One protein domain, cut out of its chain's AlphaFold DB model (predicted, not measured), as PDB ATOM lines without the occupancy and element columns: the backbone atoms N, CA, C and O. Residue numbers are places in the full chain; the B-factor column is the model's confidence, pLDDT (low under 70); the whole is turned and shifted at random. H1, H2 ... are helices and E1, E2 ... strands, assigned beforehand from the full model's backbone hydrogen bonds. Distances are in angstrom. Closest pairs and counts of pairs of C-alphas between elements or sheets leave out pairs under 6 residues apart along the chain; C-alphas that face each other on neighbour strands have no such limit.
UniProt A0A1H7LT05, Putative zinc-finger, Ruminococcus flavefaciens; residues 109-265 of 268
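This is residues 109 to 265 of the 268 residues of the protein "Putative zinc-finger" of Ruminococcus flavefaciens (UniProt A0A1H7LT05). A twisted sheet of seven strands forms a wall, with two helices, H1 and H2, over one face, meeting near their ends in a corner; H1 covers the E7 to E9 part and H2 the E3 and E6 part. On the side away from the helices sits the small hairpin of E4 and E5, and a long first stretch, residues 109 to 132, passes the E1 edge, where residues 115 to 116 pair with it. The printed part has 157 residues, with nine named strands followed by two named helices, E1 to E9 and then H1 and H2; the large sheet runs E1 E2 E3 E6 E7 E8 E9 and is antiparallel throughout. The class is mixed, helices and strands, with 77 residues, under half, in named elements. The whole is compact, with a radius of gyration of the C-alphas of 16.1 A, and spans 45 by 35 by 32 A.

In the large sheet, E1 is residues 133 to 137, 13.8 A from first to last C-alpha, beginning at C-alpha 133 at (-2.875, 8.784, 43.941). E2 is residues 141 to 146, 16.4 A, and E3 is residues 157 to 162, 16.6 A. E6 is residues 183 to 187, 13.0 A. E7, residues 195 to 201, is 19.5 A long, and E8, residues 208 to 214, is 19.4 A. E9 is residues 220 to 225, 13.0 A, ending at C-alpha 225 at (5.632, 20.995, 27.762). The two short strands are E4, residues 166 to 168, 7.1 A, and E5, residues 174 to 176, 6.6 A. H1 is residues 234 to 247, 20.0 A, and H2 is residues 249 to 263, 20.7 A, ending at C-alpha 263 at (9.600, 12.136, 52.684).

E1 and E9 are the edge strands of the large sheet, and its C-alphas lie up to 8.3 A off their best plane. E1 E2 E3 and E6 E7 E8 E9 are two meanders, each strand the antiparallel neighbour of the one before with no named helix between. In the hairpin of E1 and E2, N 134 and O 145 are 2.9 A apart, within hydrogen-bond range. E3 and E6 are antiparallel at 166 degrees, with N 184 and O 160 3.0 A apart. In the hairpin of E8 and E9, at 141 degrees, N 221 and O 212 are 2.8 A apart. The helices and the sheet make two layers, H1 and H2 being on the same face. H1 has a height over the sheet of 8.2 A, is over E8 and only just over E7, with 3 C-alphas, and runs across the strands, at 75 degrees to E8 on the local plane. The closest C-alphas of H1 and E9 are those of Asn 242 and Val 220, 6.3 A apart. H2 has a height over the sheet of 8.5 A, is over E3 and only just over E6, with 3 C-alphas, and runs slantwise to the strands, at 52 degrees to E3 on the local plane. The closest C-alphas of H2 and E3 are those of Met 255 and Val 160, 6.2 A apart. H1 and H2 are close but not clearly touching, with C-alphas 245 and 252 8.0 A apart, and stand about perpendicular at 73 degrees. In both helices every O i to N i+4 pair is within hydrogen-bond range. In the hairpin of E4 and E5, N 167 and O 175 are 2.9 A apart. E3 and E4 meet only through their link, and E5 and E6 are apart.

The C-alphas farthest apart, those of Met 122 and Met 235, are 46.9 A apart. The printed part has no cut, and its links are tight or short. The mean pLDDT of the printed part is 81.0; values under 70 fall at residues 118 to 131, 178 to 179, 204 to 206 and 224 to 236.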
ATOM      1  N   GLN A 109       5.372   3.803  51.121       94.31
ATOM      2  CA  GLN A 109       5.617   4.329  52.467       94.31
ATOM      3  C   GLN A 109       5.393   5.843  52.548       94.31
ATOM      4  O   GLN A 109       4.873   6.303  53.561       94.31
ATOM      5  N   MET A 110       5.705   6.601  51.492       94.31
ATOM      6  CA  MET A 110       5.424   8.045  51.423       94.31
ATOM      7  C   MET A 110       3.924   8.353  51.535       94.31
ATOM      8  O   MET A 110       3.549   9.392  52.070       94.31
ATOM      9  N   CYS A 111       3.067   7.426  51.094       93.88
ATOM     10  CA  CYS A 111       1.611   7.534  51.195       93.88
ATOM     11  C   CYS A 111       1.043   7.244  52.599       93.88
ATOM     12  O   CYS A 111      -0.175   7.293  52.786       93.88
ATOM     13  N   LYS A 112       1.863   6.855  53.583       92.81
ATOM     14  CA  LYS A 112       1.363   6.483  54.913       92.81
ATOM     15  C   LYS A 112       0.722   7.700  55.593       92.81
ATOM     16  O   LYS A 112       1.358   8.733  55.740       92.81
ATOM     17  N   GLY A 113      -0.534   7.556  56.022       90.31
ATOM     18  CA  GLY A 113      -1.304   8.652  56.626       90.31
ATOM     19  C   GLY A 113      -1.899   9.645  55.619       90.31
ATOM     20  O   GLY A 113      -2.403  10.680  56.035       90.31
ATOM     21  N   MET A 114      -1.843   9.347  54.316       93.06
ATOM     22  CA  MET A 114      -2.487  10.132  53.259       93.06
ATOM     23  C   MET A 114      -3.804   9.474  52.822       93.06
ATOM     24  O   MET A 114      -3.932   8.245  52.842       93.06
ATOM     25  N   SER A 115      -4.763  10.284  52.383       89.56
ATOM     26  CA  SER A 115      -6.046   9.835  51.838       89.56
ATOM     27  C   SER A 115      -5.889   9.447  50.373       89.56
ATOM     28  O   SER A 115      -5.303  10.185  49.590       89.56
ATOM     29  N   GLN A 116      -6.399   8.285  49.975       86.00
ATOM     30  CA  GLN A 116      -6.396   7.892  48.566       86.00
ATOM     31  C   GLN A 116      -7.519   8.617  47.818       86.00
ATOM     32  O   GLN A 116      -8.662   8.598  48.273       86.00
ATOM     33  N   ILE A 117      -7.212   9.215  46.667       76.44
ATOM     34  CA  ILE A 117      -8.238   9.779  45.783       76.44
ATOM     35  C   ILE A 117      -8.866   8.648  44.969       76.44
ATOM     36  O   ILE A 117      -8.154   7.840  44.371       76.44
ATOM     37  N   GLY A 118     -10.199   8.593  44.958       59.34
ATOM     38  CA  GLY A 118     -10.958   7.652  44.135       59.34
ATOM     39  C   GLY A 118     -11.176   6.272  44.767       59.34
ATOM     40  O   GLY A 118     -10.616   5.276  44.314       59.34
ATOM     41  N   THR A 119     -12.062   6.208  45.766       49.16
ATOM     42  CA  THR A 119     -12.981   5.069  45.994       49.16
ATOM     43  C   THR A 119     -14.341   5.585  46.493       49.16
ATOM     44  O   THR A 119     -14.885   5.066  47.463       49.16
ATOM     45  N   GLY A 120     -14.854   6.661  45.892       42.28
ATOM     46  CA  GLY A 120     -16.206   7.169  46.134       42.28
ATOM     47  C   GLY A 120     -17.028   6.956  44.871       42.28
ATOM     48  O   GLY A 120     -16.812   7.656  43.898       42.28
ATOM     49  N   ASP A 121     -17.889   5.944  44.903       36.41
ATOM     50  CA  ASP A 121     -18.761   5.456  43.835       36.41
ATOM     51  C   ASP A 121     -18.116   4.900  42.558       36.41
ATOM     52  O   ASP A 121     -17.360   5.519  41.818       36.41
ATOM     53  N   MET A 122     -18.499   3.655  42.283       41.31
ATOM     54  CA  MET A 122     -18.314   2.965  41.019       41.31
ATOM     55  C   MET A 122     -19.085   3.697  39.913       41.31
ATOM     56  O   MET A 122     -20.152   3.262  39.487       41.31
ATOM     57  N   ARG A 123     -18.525   4.780  39.384       42.94
ATOM     58  CA  ARG A 123     -18.518   4.950  37.937       42.94
ATOM     59  C   ARG A 123     -17.141   4.544  37.474       42.94
ATOM     60  O   ARG A 123     -16.141   5.187  37.770       42.94
ATOM     61  N   GLU A 124     -17.117   3.380  36.842       41.59
ATOM     62  CA  GLU A 124     -15.970   2.837  36.146       41.59
ATOM     63  C   GLU A 124     -15.221   3.981  35.449       41.59
ATOM     64  O   GLU A 124     -15.750   4.624  34.543       41.59
ATOM     65  N   THR A 125     -13.948   4.198  35.805       47.84
ATOM     66  CA  THR A 125     -13.022   4.588  34.738       47.84
ATOM     67  C   THR A 125     -13.261   3.576  33.614       47.84
ATOM     68  O   THR A 125     -13.432   2.399  33.945       47.84
ATOM     69  N   PRO A 126     -13.259   3.936  32.319       47.72
ATOM     70  CA  PRO A 126     -13.567   2.993  31.230       47.72
ATOM     71  C   PRO A 126     -12.752   1.680  31.255       47.72
ATOM     72  O   PRO A 126     -13.048   0.745  30.524       47.72
ATOM     73  N   ASN A 127     -11.716   1.616  32.104       47.94
ATOM     74  CA  ASN A 127     -10.787   0.514  32.293       47.94
ATOM     75  C   ASN A 127     -10.711  -0.046  33.739       47.94
ATOM     76  O   ASN A 127      -9.811  -0.844  34.009       47.94
ATOM     77  N   GLY A 128     -11.555   0.384  34.688       48.25
ATOM     78  CA  GLY A 128     -11.613  -0.164  36.058       48.25
ATOM     79  C   GLY A 128     -10.314  -0.068  36.881       48.25
ATOM     80  O   GLY A 128     -10.087  -0.873  37.788       48.25
ATOM     81  N   ARG A 129      -9.414   0.875  36.569       52.50
ATOM     82  CA  ARG A 129      -8.109   0.988  37.246       52.50
ATOM     83  C   ARG A 129      -8.242   1.780  38.545       52.50
ATOM     84  O   ARG A 129      -8.675   2.926  38.523       52.50
ATOM     85  N   LYS A 130      -7.812   1.189  39.668       56.28
ATOM     86  CA  LYS A 130      -7.641   1.912  40.938       56.28
ATOM     87  C   LYS A 130      -6.640   3.046  40.736       56.28
ATOM     88  O   LYS A 130      -5.484   2.790  40.395       56.28
ATOM     89  N   LEU A 131      -7.082   4.276  40.970       60.75
ATOM     90  CA  LEU A 131      -6.223   5.451  40.963       60.75
ATOM     91  C   LEU A 131      -5.167   5.311  42.058       60.75
ATOM     92  O   LEU A 131      -5.460   5.016  43.216       60.75
ATOM     93  N   SER A 132      -3.906   5.458  41.668       77.88
ATOM     94  CA  SER A 132      -2.742   5.209  42.514       77.88
ATOM     95  C   SER A 132      -2.238   6.498  43.181       77.88
ATOM     96  O   SER A 132      -1.040   6.660  43.405       77.88
ATOM     97  N   ILE A 133      -3.157   7.423  43.474       88.25
ATOM     98  CA  ILE A 133      -2.875   8.784  43.941       88.25
ATOM     99  C   ILE A 133      -3.303   8.928  45.400       88.25
ATOM    100  O   ILE A 133      -4.422   8.568  45.771       88.25
ATOM    101  N   TYR A 134      -2.415   9.482  46.212       92.06
ATOM    102  CA  TYR A 134      -2.640   9.764  47.622       92.06
ATOM    103  C   TYR A 134      -2.428  11.244  47.882       92.06
ATOM    104  O   TYR A 134      -1.473  11.812  47.361       92.06
ATOM    105  N   VAL A 135      -3.277  11.847  48.706       92.81
ATOM    106  CA  VAL A 135      -3.219  13.265  49.053       92.81
ATOM    107  C   VAL A 135      -3.260  13.487  50.553       92.81
ATOM    108  O   VAL A 135      -3.842  12.707  51.308       92.81
ATOM    109  N   ALA A 136      -2.610  14.548  50.994       93.88
ATOM    110  CA  ALA A 136      -2.697  15.060  52.350       93.88
ATOM    111  C   ALA A 136      -2.536  16.574  52.306       93.88
ATOM    112  O   ALA A 136      -2.033  17.116  51.328       93.88
ATOM    113  N   GLN A 137      -2.938  17.242  53.371       93.44
ATOM    114  CA  GLN A 137      -2.825  18.684  53.488       93.44
ATOM    115  C   GLN A 137      -2.450  19.023  54.927       93.44
ATOM    116  O   GLN A 137      -2.898  18.334  55.850       93.44
ATOM    117  N   ASP A 138      -1.611  20.037  55.105       93.06
ATOM    118  CA  ASP A 138      -1.353  20.666  56.401       93.06
ATOM    119  C   ASP A 138      -1.783  22.144  56.386       93.06
ATOM    120  O   ASP A 138      -2.699  22.506  55.652       93.06
ATOM    121  N   GLU A 139      -1.200  22.984  57.242       91.06
ATOM    122  CA  GLU A 139      -1.534  24.411  57.325       91.06
ATOM    123  C   GLU A 139      -0.998  25.236  56.145       91.06
ATOM    124  O   GLU A 139      -1.563  26.286  55.850       91.06
ATOM    125  N   ASN A 140       0.047  24.762  55.455       92.19
ATOM    126  CA  ASN A 140       0.759  25.522  54.422       92.19
ATOM    127  C   ASN A 140       0.684  24.867  53.036       92.19
ATOM    128  O   ASN A 140       0.603  25.565  52.023       92.19
ATOM    129  N   TYR A 141       0.703  23.534  52.977       95.56
ATOM    130  CA  TYR A 141       0.897  22.790  51.740       95.56
ATOM    131  C   TYR A 141      -0.136  21.686  51.519       95.56
ATOM    132  O   TYR A 141      -0.559  20.954  52.419       95.56
ATOM    133  N   PHE A 142      -0.475  21.520  50.247       94.19
ATOM    134  CA  PHE A 142      -1.094  20.339  49.683       94.19
ATOM    135  C   PHE A 142      -0.011  19.378  49.178       94.19
ATOM    136  O   PHE A 142       0.867  19.733  48.390       94.19
ATOM    137  N   TYR A 143      -0.099  18.127  49.612       95.50
ATOM    138  CA  TYR A 143       0.793  17.046  49.223       95.50
ATOM    139  C   TYR A 143       0.051  16.053  48.351       95.50
ATOM    140  O   TYR A 143      -1.017  15.569  48.733       95.50
ATOM    141  N   SER A 144       0.670  15.631  47.252       94.06
ATOM    142  CA  SER A 144       0.197  14.473  46.500       94.06
ATOM    143  C   SER A 144       1.325  13.509  46.156       94.06
ATOM    144  O   SER A 144       2.456  13.903  45.894       94.06
ATOM    145  N   VAL A 145       1.027  12.213  46.184       94.50
ATOM    146  CA  VAL A 145       1.939  11.146  45.765       94.50
ATOM    147  C   VAL A 145       1.224  10.284  44.742       94.50
ATOM    148  O   VAL A 145       0.201   9.666  45.046       94.50
ATOM    149  N   ARG A 146       1.790  10.199  43.539       91.31
ATOM    150  CA  ARG A 146       1.322   9.318  42.467       91.31
ATOM    151  C   ARG A 146       2.226   8.097  42.419       91.31
ATOM    152  O   ARG A 146       3.392   8.201  42.055       91.31
ATOM    153  N   LEU A 147       1.702   6.933  42.790       91.50
ATOM    154  CA  LEU A 147       2.454   5.682  42.740       91.50
ATOM    155  C   LEU A 147       2.701   5.237  41.289       91.50
ATOM    156  O   LEU A 147       1.854   5.473  40.421       91.50
ATOM    157  N   PRO A 148       3.815   4.529  41.032       89.06
ATOM    158  CA  PRO A 148       4.146   4.002  39.717       89.06
ATOM    159  C   PRO A 148       3.117   2.961  39.273       89.06
ATOM    160  O   PRO A 148       2.607   2.172  40.074       89.06
ATOM    161  N   ASN A 149       2.888   2.893  37.964       86.00
ATOM    162  CA  ASN A 149       2.212   1.752  37.361       86.00
ATOM    163  C   ASN A 149       3.071   0.482  37.492       86.00
ATOM    164  O   ASN A 149       4.295   0.556  37.621       86.00
ATOM    165  N   TYR A 150       2.431  -0.689  37.443       88.19
ATOM    166  CA  TYR A 150       3.112  -1.982  37.532       88.19
ATOM    167  C   TYR A 150       4.266  -2.097  36.525       88.19
ATOM    168  O   TYR A 150       4.088  -1.809  35.342       88.19
ATOM    169  N   LEU A 151       5.444  -2.496  37.020       88.25
ATOM    170  CA  LEU A 151       6.713  -2.590  36.283       88.25
ATOM    171  C   LEU A 151       7.181  -1.295  35.598       88.25
ATOM    172  O   LEU A 151       8.121  -1.325  34.806       88.25
ATOM    173  N   ASN A 152       6.589  -0.147  35.927       87.31
ATOM    174  CA  ASN A 152       7.077   1.138  35.458       87.31
ATOM    175  C   ASN A 152       8.116   1.692  36.442       87.31
ATOM    176  O   ASN A 152       7.795   2.023  37.585       87.31
ATOM    177  N   PHE A 153       9.365   1.771  35.984       87.56
ATOM    178  CA  PHE A 153      10.490   2.298  36.757       87.56
ATOM    179  C   PHE A 153      10.695   3.809  36.588       87.56
ATOM    180  O   PHE A 153      11.370   4.391  37.426       87.56
ATOM    181  N   GLY A 154      10.097   4.446  35.575       81.50
ATOM    182  CA  GLY A 154      10.248   5.884  35.306       81.50
ATOM    183  C   GLY A 154       9.112   6.753  35.856       81.50
ATOM    184  O   GLY A 154       9.313   7.917  36.159       81.50
ATOM    185  N   MET A 155       7.914   6.197  36.044       81.38
ATOM    186  CA  MET A 155       6.778   6.929  36.610       81.38
ATOM    187  C   MET A 155       6.827   6.969  38.129       81.38
ATOM    188  O   MET A 155       7.378   6.078  38.767       81.38
ATOM    189  N   GLY A 156       6.158   7.956  38.705       88.56
ATOM    190  CA  GLY A 156       5.987   8.094  40.139       88.56
ATOM    191  C   GLY A 156       6.512   9.437  40.609       88.56
ATOM    192  O   GLY A 156       7.680   9.754  40.401       88.56
ATOM    193  N   THR A 157       5.641  10.221  41.226       92.62
ATOM    194  CA  THR A 157       5.949  11.598  41.603       92.62
ATOM    195  C   THR A 157       5.436  11.905  42.996       92.62
ATOM    196  O   THR A 157       4.462  11.308  43.468       92.62
ATOM    197  N   ALA A 158       6.106  12.849  43.641       95.12
ATOM    198  CA  ALA A 158       5.678  13.469  44.875       95.12
ATOM    199  C   ALA A 158       5.614  14.977  44.650       95.12
ATOM    200  O   ALA A 158       6.605  15.592  44.269       95.12
ATOM    201  N   THR A 159       4.439  15.552  44.836       95.19
ATOM    202  CA  THR A 159       4.175  16.962  44.576       95.19
ATOM    203  C   THR A 159       3.875  17.664  45.886       95.19
ATOM    204  O   THR A 159       3.122  17.149  46.720       95.19
ATOM    205  N   VAL A 160       4.467  18.841  46.037       96.19
ATOM    206  CA  VAL A 160       4.146  19.827  47.062       96.19
ATOM    207  C   VAL A 160       3.590  21.036  46.324       96.19
ATOM    208  O   VAL A 160       4.162  21.462  45.322       96.19
ATOM    209  N   ALA A 161       2.468  21.561  46.788       94.50
ATOM    210  CA  ALA A 161       1.845  22.762  46.252       94.50
ATOM    211  C   ALA A 161       1.345  23.620  47.418       94.50
ATOM    212  O   ALA A 161       0.921  23.054  48.429       94.50
ATOM    213  N   PRO A 162       1.354  24.954  47.310       93.81
ATOM    214  CA  PRO A 162       0.611  25.804  48.232       93.81
ATOM    215  C   PRO A 162      -0.879  25.441  48.257       93.81
ATOM    216  O   PRO A 162      -1.438  24.932  47.277       93.81
ATOM    217  N   ILE A 163      -1.541  25.672  49.390       90.31
ATOM    218  CA  ILE A 163      -2.975  25.389  49.519       90.31
ATOM    219  C   ILE A 163      -3.761  26.260  48.538       90.31
ATOM    220  O   ILE A 163      -3.626  27.477  48.520       90.31
ATOM    221  N   GLY A 164      -4.625  25.625  47.749       85.50
ATOM    222  CA  GLY A 164      -5.450  26.303  46.752       85.50
ATOM    223  C   GLY A 164      -4.829  26.329  45.357       85.50
ATOM    224  O   GLY A 164      -5.594  26.235  44.403       85.50
ATOM    225  N   ALA A 165      -3.495  26.319  45.232       87.25
ATOM    226  CA  ALA A 165      -2.791  26.351  43.942       87.25
ATOM    227  C   ALA A 165      -3.071  25.112  43.069       87.25
ATOM    228  O   ALA A 165      -3.084  25.155  41.838       87.25
ATOM    229  N   MET A 166      -3.319  23.969  43.711       87.19
ATOM    230  CA  MET A 166      -3.558  22.696  43.043       87.19
ATOM    231  C   MET A 166      -4.639  21.894  43.757       87.19
ATOM    232  O   MET A 166      -4.717  21.878  44.986       87.19
ATOM    233  N   GLY A 167      -5.406  21.140  42.979       84.06
ATOM    234  CA  GLY A 167      -6.191  20.028  43.482       84.06
ATOM    235  C   GLY A 167      -6.212  18.865  42.501       84.06
ATOM    236  O   GLY A 167      -5.638  18.908  41.410       84.06
ATOM    237  N   ILE A 168      -6.841  17.775  42.924       83.88
ATOM    238  CA  ILE A 168      -6.985  16.569  42.114       83.88
ATOM    239  C   ILE A 168      -8.456  16.177  42.141       83.88
ATOM    240  O   ILE A 168      -9.054  16.087  43.215       83.88
ATOM    241  N   ASP A 169      -9.039  16.006  40.960       80.31
ATOM    242  CA  ASP A 169     -10.452  15.673  40.814       80.31
ATOM    243  C   ASP A 169     -10.735  14.188  41.111       80.31
ATOM    244  O   ASP A 169      -9.839  13.379  41.376       80.31
ATOM    245  N   GLU A 170     -12.011  13.812  41.047       71.44
ATOM    246  CA  GLU A 170     -12.469  12.430  41.239       71.44
ATOM    247  C   GLU A 170     -11.876  11.432  40.226       71.44
ATOM    248  O   GLU A 170     -11.747  10.244  40.530       71.44
ATOM    249  N   ASN A 171     -11.445  11.915  39.057       70.44
ATOM    250  CA  ASN A 171     -10.817  11.124  38.002       70.44
ATOM    251  C   ASN A 171      -9.293  11.017  38.168       70.44
ATOM    252  O   ASN A 171      -8.631  10.334  37.381       70.44
ATOM    253  N   GLY A 172      -8.717  11.665  39.185       72.69
ATOM    254  CA  GLY A 172      -7.276  11.706  39.411       72.69
ATOM    255  C   GLY A 172      -6.509  12.632  38.467       72.69
ATOM    256  O   GLY A 172      -5.282  12.482  38.327       72.69
ATOM    257  N   MET A 173      -7.218  13.549  37.812       79.44
ATOM    258  CA  MET A 173      -6.649  14.612  37.000       79.44
ATOM    259  C   MET A 173      -6.301  15.800  37.891       79.44
ATOM    260  O   MET A 173      -7.065  16.189  38.774       79.44
ATOM    261  N   ASN A 174      -5.121  16.364  37.657       82.50
ATOM    262  CA  ASN A 174      -4.697  17.577  38.335       82.50
ATOM    263  C   ASN A 174      -5.462  18.761  37.735       82.50
ATOM    264  O   ASN A 174      -5.481  18.913  36.512       82.50
ATOM    265  N   TYR A 175      -6.021  19.613  38.583       83.12
ATOM    266  CA  TYR A 175      -6.442  20.955  38.201       83.12
ATOM    267  C   TYR A 175      -5.600  21.961  38.981       83.12
ATOM    268  O   TYR A 175      -5.239  21.731  40.138       83.12
ATOM    269  N   TYR A 176      -5.255  23.055  38.320       82.88
ATOM    270  CA  TYR A 176      -4.433  24.118  38.877       82.88
ATOM    271  C   TYR A 176      -5.316  25.353  39.002       82.88
ATOM    272  O   TYR A 176      -5.931  25.754  38.010       82.88
ATOM    273  N   ASN A 177      -5.435  25.907  40.207       73.69
ATOM    274  CA  ASN A 177      -6.146  27.166  40.407       73.69
ATOM    275  C   ASN A 177      -5.093  28.232  40.649       73.69
ATOM    276  O   ASN A 177      -4.295  28.067  41.559       73.69
ATOM    277  N   ASP A 178      -5.120  29.308  39.868       66.38
ATOM    278  CA  ASP A 178      -4.188  30.424  40.026       66.38
ATOM    279  C   ASP A 178      -2.713  29.969  40.027       66.38
ATOM    280  O   ASP A 178      -2.051  29.863  41.058       66.38
ATOM    281  N   CYS A 179      -2.188  29.672  38.835       67.12
ATOM    282  CA  CYS A 179      -0.807  29.221  38.657       67.12
ATOM    283  C   CYS A 179       0.247  30.286  39.022       67.12
ATOM    284  O   CYS A 179       1.422  30.037  38.806       67.12
ATOM    285  N   THR A 180      -0.115  31.453  39.563       79.31
ATOM    286  CA  THR A 180       0.857  32.456  40.038       79.31
ATOM    287  C   THR A 180       1.701  31.966  41.215       79.31
ATOM    288  O   THR A 180       2.755  32.531  41.487       79.31
ATOM    289  N   GLN A 181       1.255  30.916  41.910       87.00
ATOM    290  CA  GLN A 181       2.043  30.255  42.943       87.00
ATOM    291  C   GLN A 181       2.761  29.015  42.393       87.00
ATOM    292  O   GLN A 181       2.146  28.202  41.692       87.00
ATOM    293  N   PRO A 182       4.041  28.809  42.749       91.94
ATOM    294  CA  PRO A 182       4.838  27.722  42.211       91.94
ATOM    295  C   PRO A 182       4.391  26.370  42.774       91.94
ATOM    296  O   PRO A 182       4.124  26.205  43.965       91.94
ATOM    297  N   ILE A 183       4.387  25.354  41.917       93.81
ATOM    298  CA  ILE A 183       4.133  23.962  42.291       93.81
ATOM    299  C   ILE A 183       5.399  23.151  42.043       93.81
ATOM    300  O   ILE A 183       5.903  23.106  40.922       93.81
ATOM    301  N   LEU A 184       5.876  22.450  43.074       95.69
ATOM    302  CA  LEU A 184       7.083  21.633  43.011       95.69
ATOM    303  C   LEU A 184       6.710  20.157  42.895       95.69
ATOM    304  O   LEU A 184       6.109  19.576  43.800       95.69
ATOM    305  N   THR A 185       7.119  19.519  41.803       94.75
ATOM    306  CA  THR A 185       6.953  18.079  41.599       94.75
ATOM    307  C   THR A 185       8.305  17.385  41.524       94.75
ATOM    308  O   THR A 185       9.117  17.635  40.636       94.75
ATOM    309  N   ILE A 186       8.521  16.458  42.449       94.38
ATOM    310  CA  ILE A 186       9.737  15.664  42.574       94.38
ATOM    311  C   ILE A 186       9.466  14.283  41.960       94.38
ATOM    312  O   ILE A 186       8.669  13.511  42.516       94.38
ATOM    313  N   PRO A 187      10.080  13.937  40.814       91.94
ATOM    314  CA  PRO A 187      10.023  12.577  40.308       91.94
ATOM    315  C   PRO A 187      10.805  11.676  41.258       91.94
ATOM    316  O   PRO A 187      11.870  12.042  41.745       91.94
ATOM    317  N   TYR A 188      10.275  10.493  41.544       89.94
ATOM    318  CA  TYR A 188      11.029   9.483  42.276       89.94
ATOM    319  C   TYR A 188      11.807   8.664  41.251       89.94
ATOM    320  O   TYR A 188      11.169   7.958  40.477       89.94
ATOM    321  N   ASP A 189      13.136   8.687  41.242       85.56
ATOM    322  CA  ASP A 189      13.946   7.758  40.441       85.56
ATOM    323  C   ASP A 189      14.629   6.721  41.347       85.56
ATOM    324  O   ASP A 189      14.982   6.992  42.494       85.56
ATOM    325  N   VAL A 190      14.800   5.498  40.845       83.38
ATOM    326  CA  VAL A 190      15.513   4.436  41.568       83.38
ATOM    327  C   VAL A 190      16.996   4.778  41.750       83.38
ATOM    328  O   VAL A 190      17.598   4.341  42.734       83.38
ATOM    329  N   PHE A 191      17.570   5.553  40.829       81.25
ATOM    330  CA  PHE A 191      18.978   5.957  40.853       81.25
ATOM    331  C   PHE A 191      19.220   7.323  41.507       81.25
ATOM    332  O   PHE A 191      20.367   7.760  41.575       81.25
ATOM    333  N   GLY A 192      18.169   7.935  42.052       80.62
ATOM    334  CA  GLY A 192      18.201   9.279  42.614       80.62
ATOM    335  C   GLY A 192      17.732  10.323  41.610       80.62
ATOM    336  O   GLY A 192      17.841  10.144  40.395       80.62
ATOM    337  N   THR A 193      17.163  11.398  42.135       82.62
ATOM    338  CA  THR A 193      16.553  12.443  41.316       82.62
ATOM    339  C   THR A 193      17.584  13.508  40.950       82.62
ATOM    340  O   THR A 193      18.184  14.111  41.834       82.62
ATOM    341  N   ASP A 194      17.774  13.770  39.657       85.75
ATOM    342  CA  ASP A 194      18.689  14.799  39.137       85.75
ATOM    343  C   ASP A 194      17.977  16.083  38.673       85.75
ATOM    344  O   ASP A 194      18.634  17.104  38.457       85.75
ATOM    345  N   HIS A 195      16.645  16.059  38.594       90.56
ATOM    346  CA  HIS A 195      15.817  17.192  38.189       90.56
ATOM    347  C   HIS A 195      14.495  17.264  38.959       90.56
ATOM    348  O   HIS A 195      13.939  16.242  39.364       90.56
ATOM    349  N   TYR A 196      13.948  18.469  39.110       93.38
ATOM    350  CA  TYR A 196      12.584  18.694  39.603       93.38
ATOM    351  C   TYR A 196      11.735  19.393  38.549       93.38
ATOM    352  O   TYR A 196      12.255  20.142  37.726       93.38
ATOM    353  N   PHE A 197      10.424  19.180  38.602       92.25
ATOM    354  CA  PHE A 197       9.473  19.907  37.772       92.25
ATOM    355  C   PHE A 197       8.885  21.073  38.557       92.25
ATOM    356  O   PHE A 197       8.418  20.884  39.685       92.25
ATOM    357  N   VAL A 198       8.863  22.243  37.932       92.75
ATOM    358  CA  VAL A 198       8.160  23.425  38.430       92.75
ATOM    359  C   VAL A 198       7.008  23.729  37.482       92.75
ATOM    360  O   VAL A 198       7.173  23.668  36.263       92.75
ATOM    361  N   ASN A 199       5.837  24.004  38.052       90.56
ATOM    362  CA  ASN A 199       4.683  24.529  37.332       90.56
ATOM    363  C   ASN A 199       4.297  25.874  37.951       90.56
ATOM    364  O   ASN A 199       4.032  25.924  39.152       90.56
ATOM    365  N   CYS A 200       4.332  26.935  37.151       87.69
ATOM    366  CA  CYS A 200       4.005  28.297  37.562       87.69
ATOM    367  C   CYS A 200       3.660  29.131  36.324       87.69
ATOM    368  O   CYS A 200       4.221  28.916  35.250       87.69
ATOM    369  N   SER A 201       2.762  30.094  36.473       82.56
ATOM    370  CA  SER A 201       2.483  31.114  35.474       82.56
ATOM    371  C   SER A 201       3.457  32.272  35.604       82.56
ATOM    372  O   SER A 201       3.803  32.662  36.718       82.56
ATOM    373  N   SER A 202       3.859  32.840  34.469       73.81
ATOM    374  CA  SER A 202       4.580  34.114  34.452       73.81
ATOM    375  C   SER A 202       3.648  35.238  34.899       73.81
ATOM    376  O   SER A 202       2.501  35.324  34.452       73.81
ATOM    377  N   ALA A 203       4.147  36.107  35.777       70.31
ATOM    378  CA  ALA A 203       3.417  37.290  36.225       70.31
ATOM    379  C   ALA A 203       3.201  38.304  35.086       70.31
ATOM    380  O   ALA A 203       2.203  39.025  35.095       70.31
ATOM    381  N   ASP A 204       4.103  38.325  34.101       66.75
ATOM    382  CA  ASP A 204       4.098  39.294  33.006       66.75
ATOM    383  C   ASP A 204       3.184  38.868  31.851       66.75
ATOM    384  O   ASP A 204       2.397  39.673  31.347       66.75
ATOM    385  N   SER A 205       3.260  37.600  31.433       65.75
ATOM    386  CA  SER A 205       2.476  37.081  30.300       65.75
ATOM    387  C   SER A 205       1.171  36.400  30.721       65.75
ATOM    388  O   SER A 205       0.258  36.254  29.907       65.75
ATOM    389  N   GLY A 206       1.057  35.976  31.986       68.56
ATOM    390  CA  GLY A 206      -0.045  35.145  32.478       68.56
ATOM    391  C   GLY A 206      -0.019  33.704  31.952       68.56
ATOM    392  O   GLY A 206      -0.883  32.901  32.316       68.56
ATOM    393  N   GLU A 207       0.957  33.346  31.112       75.94
ATOM    394  CA  GLU A 207       1.091  32.007  30.542       75.94
ATOM    395  C   GLU A 207       1.631  31.019  31.575       75.94
ATOM    396  O   GLU A 207       2.530  31.341  32.349       75.94
ATOM    397  N   GLY A 208       1.054  29.813  31.607       78.12
ATOM    398  CA  GLY A 208       1.460  28.730  32.500       78.12
ATOM    399  C   GLY A 208       2.630  27.936  31.933       78.12
ATOM    400  O   GLY A 208       2.501  27.320  30.875       78.12
ATOM    401  N   PHE A 209       3.733  27.877  32.670       83.06
ATOM    402  CA  PHE A 209       4.930  27.140  32.286       83.06
ATOM    403  C   PHE A 209       5.091  25.870  33.111       83.06
ATOM    404  O   PHE A 209       4.914  25.870  34.329       83.06
ATOM    405  N   VAL A 210       5.497  24.783  32.448       86.88
ATOM    406  CA  VAL A 210       5.959  23.558  33.108       86.88
ATOM    407  C   VAL A 210       7.354  23.235  32.602       86.88
ATOM    408  O   VAL A 210       7.547  23.001  31.406       86.88
ATOM    409  N   PHE A 211       8.332  23.196  33.502       89.31
ATOM    410  CA  PHE A 211       9.733  23.026  33.124       89.31
ATOM    411  C   PHE A 211      10.528  22.196  34.128       89.31
ATOM    412  O   PHE A 211      10.169  22.068  35.299       89.31
ATOM    413  N   GLU A 212      11.605  21.594  33.631       91.38
ATOM    414  CA  GLU A 212      12.573  20.846  34.424       91.38
ATOM    415  C   GLU A 212      13.676  21.775  34.927       91.38
ATOM    416  O   GLU A 212      14.175  22.637  34.202       91.38
ATOM    417  N   THR A 213      14.086  21.557  36.166       91.94
ATOM    418  CA  THR A 213      15.069  22.355  36.903       91.94
ATOM    419  C   THR A 213      16.107  21.435  37.513       91.94
ATOM    420  O   THR A 213      15.826  20.257  37.744       91.94
ATOM    421  N   ASP A 214      17.303  21.943  37.790       91.69
ATOM    422  CA  ASP A 214      18.268  21.193  38.591       91.69
ATOM    423  C   ASP A 214      17.772  21.009  40.036       91.69
ATOM    424  O   ASP A 214      16.950  21.771  40.542       91.69
ATOM    425  N   THR A 215      18.312  20.023  40.752       88.94
ATOM    426  CA  THR A 215      17.939  19.784  42.160       88.94
ATOM    427  C   THR A 215      18.249  20.958  43.092       88.94
ATOM    428  O   THR A 215      17.694  21.024  44.193       88.94
ATOM    429  N   GLY A 216      19.128  21.880  42.694       88.75
ATOM    430  CA  GLY A 216      19.411  23.127  43.395       88.75
ATOM    431  C   GLY A 216      18.364  24.221  43.177       88.75
ATOM    432  O   GLY A 216      18.441  25.227  43.878       88.75
ATOM    433  N   LEU A 217      17.390  24.021  42.276       88.94
ATOM    434  CA  LEU A 217      16.361  25.005  41.910       88.94
ATOM    435  C   LEU A 217      16.991  26.337  41.471       88.94
ATOM    436  O   LEU A 217      16.566  27.412  41.882       88.94
ATOM    437  N   SER A 218      18.066  26.248  40.688       86.38
ATOM    438  CA  SER A 218      18.911  27.385  40.311       86.38
ATOM    439  C   SER A 218      18.943  27.647  38.810       86.38
ATOM    440  O   SER A 218      19.310  28.740  38.385       86.38
ATOM    441  N   ARG A 219      18.593  26.646  38.002       87.69
ATOM    442  CA  ARG A 219      18.674  26.709  36.550       87.69
ATOM    443  C   ARG A 219      17.618  25.822  35.903       87.69
ATOM    444  O   ARG A 219      17.471  24.647  36.248       87.69
ATOM    445  N   VAL A 220      16.978  26.359  34.870       88.25
ATOM    446  CA  VAL A 220      16.114  25.602  33.958       88.25
ATOM    447  C   VAL A 220      16.963  24.647  33.107       88.25
ATOM    448  O   VAL A 220      17.922  25.057  32.453       88.25
ATOM    449  N   ILE A 221      16.623  23.358  33.113       86.19
ATOM    450  CA  ILE A 221      17.250  22.338  32.260       86.19
ATOM    451  C   ILE A 221      16.600  22.358  30.876       86.19
ATOM    452  O   ILE A 221      17.303  22.410  29.867       86.19
ATOM    453  N   LYS A 222      15.265  22.288  30.832       83.06
ATOM    454  CA  LYS A 222      14.463  22.341  29.601       83.06
ATOM    455  C   LYS A 222      12.978  22.577  29.919       83.06
ATOM    456  O   LYS A 222      12.525  22.181  30.997       83.06
ATOM    457  N   PRO A 223      12.196  23.125  28.976       78.50
ATOM    458  CA  PRO A 223      10.740  23.091  29.055       78.50
ATOM    459  C   PRO A 223      10.227  21.644  29.019       78.50
ATOM    460  O   PRO A 223      10.717  20.818  28.243       78.50
ATOM    461  N   ALA A 224       9.250  21.327  29.869       61.56
ATOM    462  CA  ALA A 224       8.665  19.991  29.964       61.56
ATOM    463  C   ALA A 224       7.477  19.819  29.004       61.56
ATOM    464  O   ALA A 224       7.296  18.726  28.469       61.56
ATOM    465  N   LEU A 225       6.703  20.887  28.762       55.53
ATOM    466  CA  LEU A 225       5.632  20.995  27.762       55.53
ATOM    467  C   LEU A 225       5.440  22.479  27.402       55.53
ATOM    468  O   LEU A 225       5.152  23.266  28.300       55.53
ATOM    469  N   SER A 226       5.549  22.858  26.121       46.84
ATOM    470  CA  SER A 226       4.966  24.126  25.661       46.84
ATOM    471  C   SER A 226       3.469  23.904  25.456       46.84
ATOM    472  O   SER A 226       3.050  22.968  24.767       46.84
ATOM    473  N   SER A 227       2.632  24.720  26.089       41.62
ATOM    474  CA  SER A 227       1.179  24.700  25.873       41.62
ATOM    475  C   SER A 227       0.790  25.140  24.457       41.62
ATOM    476  O   SER A 227      -0.340  24.900  24.036       41.62
ATOM    477  N   SER A 228       1.709  25.764  23.717       43.53
ATOM    478  CA  SER A 228       1.446  26.428  22.440       43.53
ATOM    479  C   SER A 228       1.796  25.602  21.200       43.53
ATOM    480  O   SER A 228       1.258  25.881  20.136       43.53
ATOM    481  N   GLY A 229       2.662  24.582  21.272       42.69
ATOM    482  CA  GLY A 229       3.066  23.810  20.081       42.69
ATOM    483  C   GLY A 229       3.722  24.636  18.957       42.69
ATOM    484  O   GLY A 229       4.000  24.089  17.889       42.69
ATOM    485  N   GLU A 230       4.001  25.922  19.184       44.69
ATOM    486  CA  GLU A 230       4.593  26.835  18.211       44.69
ATOM    487  C   GLU A 230       6.044  27.129  18.592       44.69
ATOM    488  O   GLU A 230       6.358  27.668  19.645       44.69
ATOM    489  N   THR A 231       6.962  26.739  17.714       46.06
ATOM    490  CA  THR A 231       8.418  26.827  17.891       46.06
ATOM    491  C   THR A 231       8.984  28.229  17.625       46.06
ATOM    492  O   THR A 231      10.077  28.335  17.065       46.06
ATOM    493  N   SER A 232       8.253  29.310  17.916       51.06
ATOM    494  CA  SER A 232       8.663  30.657  17.485       51.06
ATOM    495  C   SER A 232       9.480  31.450  18.514       51.06
ATOM    496  O   SER A 232      10.304  32.247  18.069       51.06
ATOM    497  N   ASP A 233       9.367  31.202  19.830       62.25
ATOM    498  CA  ASP A 233      10.137  31.962  20.838       62.25
ATOM    499  C   ASP A 233      10.604  31.157  22.068       62.25
ATOM    500  O   ASP A 233      10.367  31.495  23.223       62.25
ATOM    501  N   ILE A 234      11.350  30.080  21.819       64.56
ATOM    502  CA  ILE A 234      11.933  29.234  22.880       64.56
ATOM    503  C   ILE A 234      12.872  30.036  23.809       64.56
ATOM    504  O   ILE A 234      13.042  29.686  24.973       64.56
ATOM    505  N   MET A 235      13.513  31.095  23.304       61.16
ATOM    506  CA  MET A 235      14.439  31.911  24.100       61.16
ATOM    507  C   MET A 235      13.701  32.845  25.064       61.16
ATOM    508  O   MET A 235      14.140  32.962  26.209       61.16
ATOM    509  N   GLY A 236      12.590  33.459  24.637       66.94
ATOM    510  CA  GLY A 236      11.694  34.214  25.517       66.94
ATOM    511  C   GLY A 236      11.095  33.331  26.611       66.94
ATOM    512  O   GLY A 236      11.225  33.651  27.789       66.94
ATOM    513  N   GLU A 237      10.592  32.146  26.248       74.62
ATOM    514  CA  GLU A 237      10.045  31.178  27.215       74.62
ATOM    515  C   GLU A 237      11.083  30.749  28.273       74.62
ATOM    516  O   GLU A 237      10.771  30.651  29.458       74.62
ATOM    517  N   ILE A 238      12.341  30.511  27.879       77.94
ATOM    518  CA  ILE A 238      13.412  30.168  28.832       77.94
ATOM    519  C   ILE A 238      13.745  31.353  29.750       77.94
ATOM    520  O   ILE A 238      14.088  31.136  30.914       77.94
ATOM    521  N   SER A 239      13.678  32.588  29.247       79.81
ATOM    522  CA  SER A 239      13.881  33.784  30.070       79.81
ATOM    523  C   SER A 239      12.816  33.871  31.163       79.81
ATOM    524  O   SER A 239      13.173  33.962  32.337       79.81
ATOM    525  N   ASP A 240      11.542  33.723  30.797       81.88
ATOM    526  CA  ASP A 240      10.413  33.743  31.734       81.88
ATOM    527  C   ASP A 240      10.523  32.624  32.781       81.88
ATOM    528  O   ASP A 240      10.309  32.845  33.970       81.88
ATOM    529  N   MET A 241      10.937  31.417  32.380       87.00
ATOM    530  CA  MET A 241      11.145  30.309  33.325       87.00
ATOM    531  C   MET A 241      12.278  30.580  34.327       87.00
ATOM    532  O   MET A 241      12.192  30.149  35.478       87.00
ATOM    533  N   ASN A 242      13.355  31.258  33.911       86.94
ATOM    534  CA  ASN A 242      14.424  31.640  34.837       86.94
ATOM    535  C   ASN A 242      13.969  32.760  35.781       86.94
ATOM    536  O   ASN A 242      14.288  32.693  36.965       86.94
ATOM    537  N   ASP A 243      13.188  33.724  35.294       87.38
ATOM    538  CA  ASP A 243      12.603  34.772  36.137       87.38
ATOM    539  C   ASP A 243      11.664  34.183  37.204       87.38
ATOM    540  O   ASP A 243      11.775  34.511  38.385       87.38
ATOM    541  N   ILE A 244      10.841  33.194  36.833       88.50
ATOM    542  CA  ILE A 244      10.015  32.427  37.779       88.50
ATOM    543  C   ILE A 244      10.881  31.775  38.871       88.50
ATOM    544  O   ILE A 244      10.516  31.809  40.049       88.50
ATOM    545  N   LEU A 245      12.026  31.177  38.514       90.19
ATOM    546  CA  LEU A 245      12.929  30.566  39.497       90.19
ATOM    547  C   LEU A 245      13.560  31.589  40.438       90.19
ATOM    548  O   LEU A 245      13.719  31.291  41.623       90.19
ATOM    549  N   GLU A 246      13.944  32.756  39.928       90.38
ATOM    550  CA  GLU A 246      14.526  33.818  40.747       90.38
ATOM    551  C   GLU A 246      13.481  34.434  41.682       90.38
ATOM    552  O   GLU A 246      13.735  34.544  42.885       90.38
ATOM    553  N   THR A 247      12.293  34.738  41.158       91.56
ATOM    554  CA  THR A 247      11.174  35.328  41.901       91.56
ATOM    555  C   THR A 247      10.682  34.407  43.016       91.56
ATOM    556  O   THR A 247      10.547  34.837  44.161       91.56
ATOM    557  N   HIS A 248      10.486  33.118  42.726       92.38
ATOM    558  CA  HIS A 248       9.935  32.154  43.685       92.38
ATOM    559  C   HIS A 248      10.992  31.302  44.397       92.38
ATOM    560  O   HIS A 248      10.676  30.259  44.979       92.38
ATOM    561  N   LYS A 249      12.259  31.722  44.384       92.69
ATOM    562  CA  LYS A 249      13.376  30.942  44.937       92.69
ATOM    563  C   LYS A 249      13.160  30.515  46.391       92.69
ATOM    564  O   LYS A 249      13.450  29.374  46.752       92.69
ATOM    565  N   GLU A 250      12.674  31.427  47.231       93.69
ATOM    566  CA  GLU A 250      12.445  31.159  48.657       93.69
ATOM    567  C   GLU A 250      11.264  30.207  48.876       93.69
ATOM    568  O   GLU A 250      11.371  29.265  49.665       93.69
ATOM    569  N   GLU A 251      10.173  30.388  48.129       93.38
ATOM    570  CA  GLU A 251       8.997  29.513  48.176       93.38
ATOM    571  C   GLU A 251       9.348  28.092  47.728       93.38
ATOM    572  O   GLU A 251       9.064  27.120  48.430       93.38
ATOM    573  N   LEU A 252      10.050  27.966  46.601       94.88
ATOM    574  CA  LEU A 252      10.519  26.696  46.058       94.88
ATOM    575  C   LEU A 252      11.485  25.985  47.021       94.88
ATOM    576  O   LEU A 252      11.393  24.767  47.209       94.88
ATOM    577  N   ALA A 253      12.377  26.729  47.684       94.88
ATOM    578  CA  ALA A 253      13.257  26.183  48.714       94.88
ATOM    579  C   ALA A 253      12.472  25.692  49.944       94.88
ATOM    580  O   ALA A 253      12.756  24.600  50.451       94.88
ATOM    581  N   ALA A 254      11.463  26.442  50.395       95.88
ATOM    582  CA  ALA A 254      10.593  26.043  51.501       95.88
ATOM    583  C   ALA A 254       9.777  24.784  51.158       95.88
ATOM    584  O   ALA A 254       9.714  23.848  51.956       95.88
ATOM    585  N   MET A 255       9.242  24.697  49.939       95.75
ATOM    586  CA  MET A 255       8.530  23.515  49.445       95.75
ATOM    587  C   MET A 255       9.438  22.290  49.345       95.75
ATOM    588  O   MET A 255       9.038  21.185  49.720       95.75
ATOM    589  N   LYS A 256      10.678  22.475  48.878       95.12
ATOM    590  CA  LYS A 256      11.688  21.414  48.869       95.12
ATOM    591  C   LYS A 256      11.975  20.932  50.289       95.12
ATOM    592  O   LYS A 256      12.007  19.724  50.517       95.12
ATOM    593  N   GLN A 257      12.145  21.845  51.245       95.19
ATOM    594  CA  GLN A 257      12.354  21.475  52.643       95.19
ATOM    595  C   GLN A 257      11.147  20.711  53.203       95.19
ATOM    596  O   GLN A 257      11.327  19.637  53.768       95.19
ATOM    597  N   ALA A 258       9.925  21.177  52.942       95.62
ATOM    598  CA  ALA A 258       8.700  20.494  53.350       95.62
ATOM    599  C   ALA A 258       8.595  19.073  52.756       95.62
ATOM    600  O   ALA A 258       8.181  18.131  53.438       95.62
ATOM    601  N   ALA A 259       9.019  18.885  51.501       94.88
ATOM    602  CA  ALA A 259       9.111  17.562  50.886       94.88
ATOM    603  C   ALA A 259      10.141  16.667  51.598       94.88
ATOM    604  O   ALA A 259       9.872  15.486  51.836       94.88
ATOM    605  N   MET A 260      11.305  17.212  51.958       93.50
ATOM    606  CA  MET A 260      12.363  16.480  52.662       93.50
ATOM    607  C   MET A 260      11.975  16.142  54.105       93.50
ATOM    608  O   MET A 260      12.243  15.029  54.558       93.50
ATOM    609  N   ASP A 261      11.273  17.025  54.806       94.31
ATOM    610  CA  ASP A 261      10.775  16.758  56.158       94.31
ATOM    611  C   ASP A 261       9.742  15.627  56.149       94.31
ATOM    612  O   ASP A 261       9.759  14.730  56.998       94.31
ATOM    613  N   ARG A 262       8.866  15.617  55.136       93.50
ATOM    614  CA  ARG A 262       7.815  14.603  55.002       93.50
ATOM    615  C   ARG A 262       8.333  13.266  54.471       93.50
ATOM    616  O   ARG A 262       7.893  12.203  54.917       93.50
ATOM    617  N   TRP A 263       9.235  13.302  53.492       94.44
ATOM    618  CA  TRP A 263       9.600  12.136  52.684       94.44
ATOM    619  C   TRP A 263      11.102  11.931  52.488       94.44
ATOM    620  O   TRP A 263      11.473  11.003  51.772       94.44
ATOM    621  N   GLY A 264      11.980  12.703  53.126       88.88
ATOM    622  CA  GLY A 264      13.433  12.684  52.884       88.88
ATOM    623  C   GLY A 264      14.119  11.337  53.131       88.88
ATOM    624  O   GLY A 264      15.182  11.065  52.592       88.88
ATOM    625  N   LYS A 265      13.492  10.419  53.879       88.38
ATOM    626  CA  LYS A 265      13.960   9.023  53.979       88.38
ATOM    627  C   LYS A 265      13.848   8.249  52.651       88.38
ATOM    628  O   LYS A 265      14.534   7.242  52.463       88.38
TER     629      LYS A 265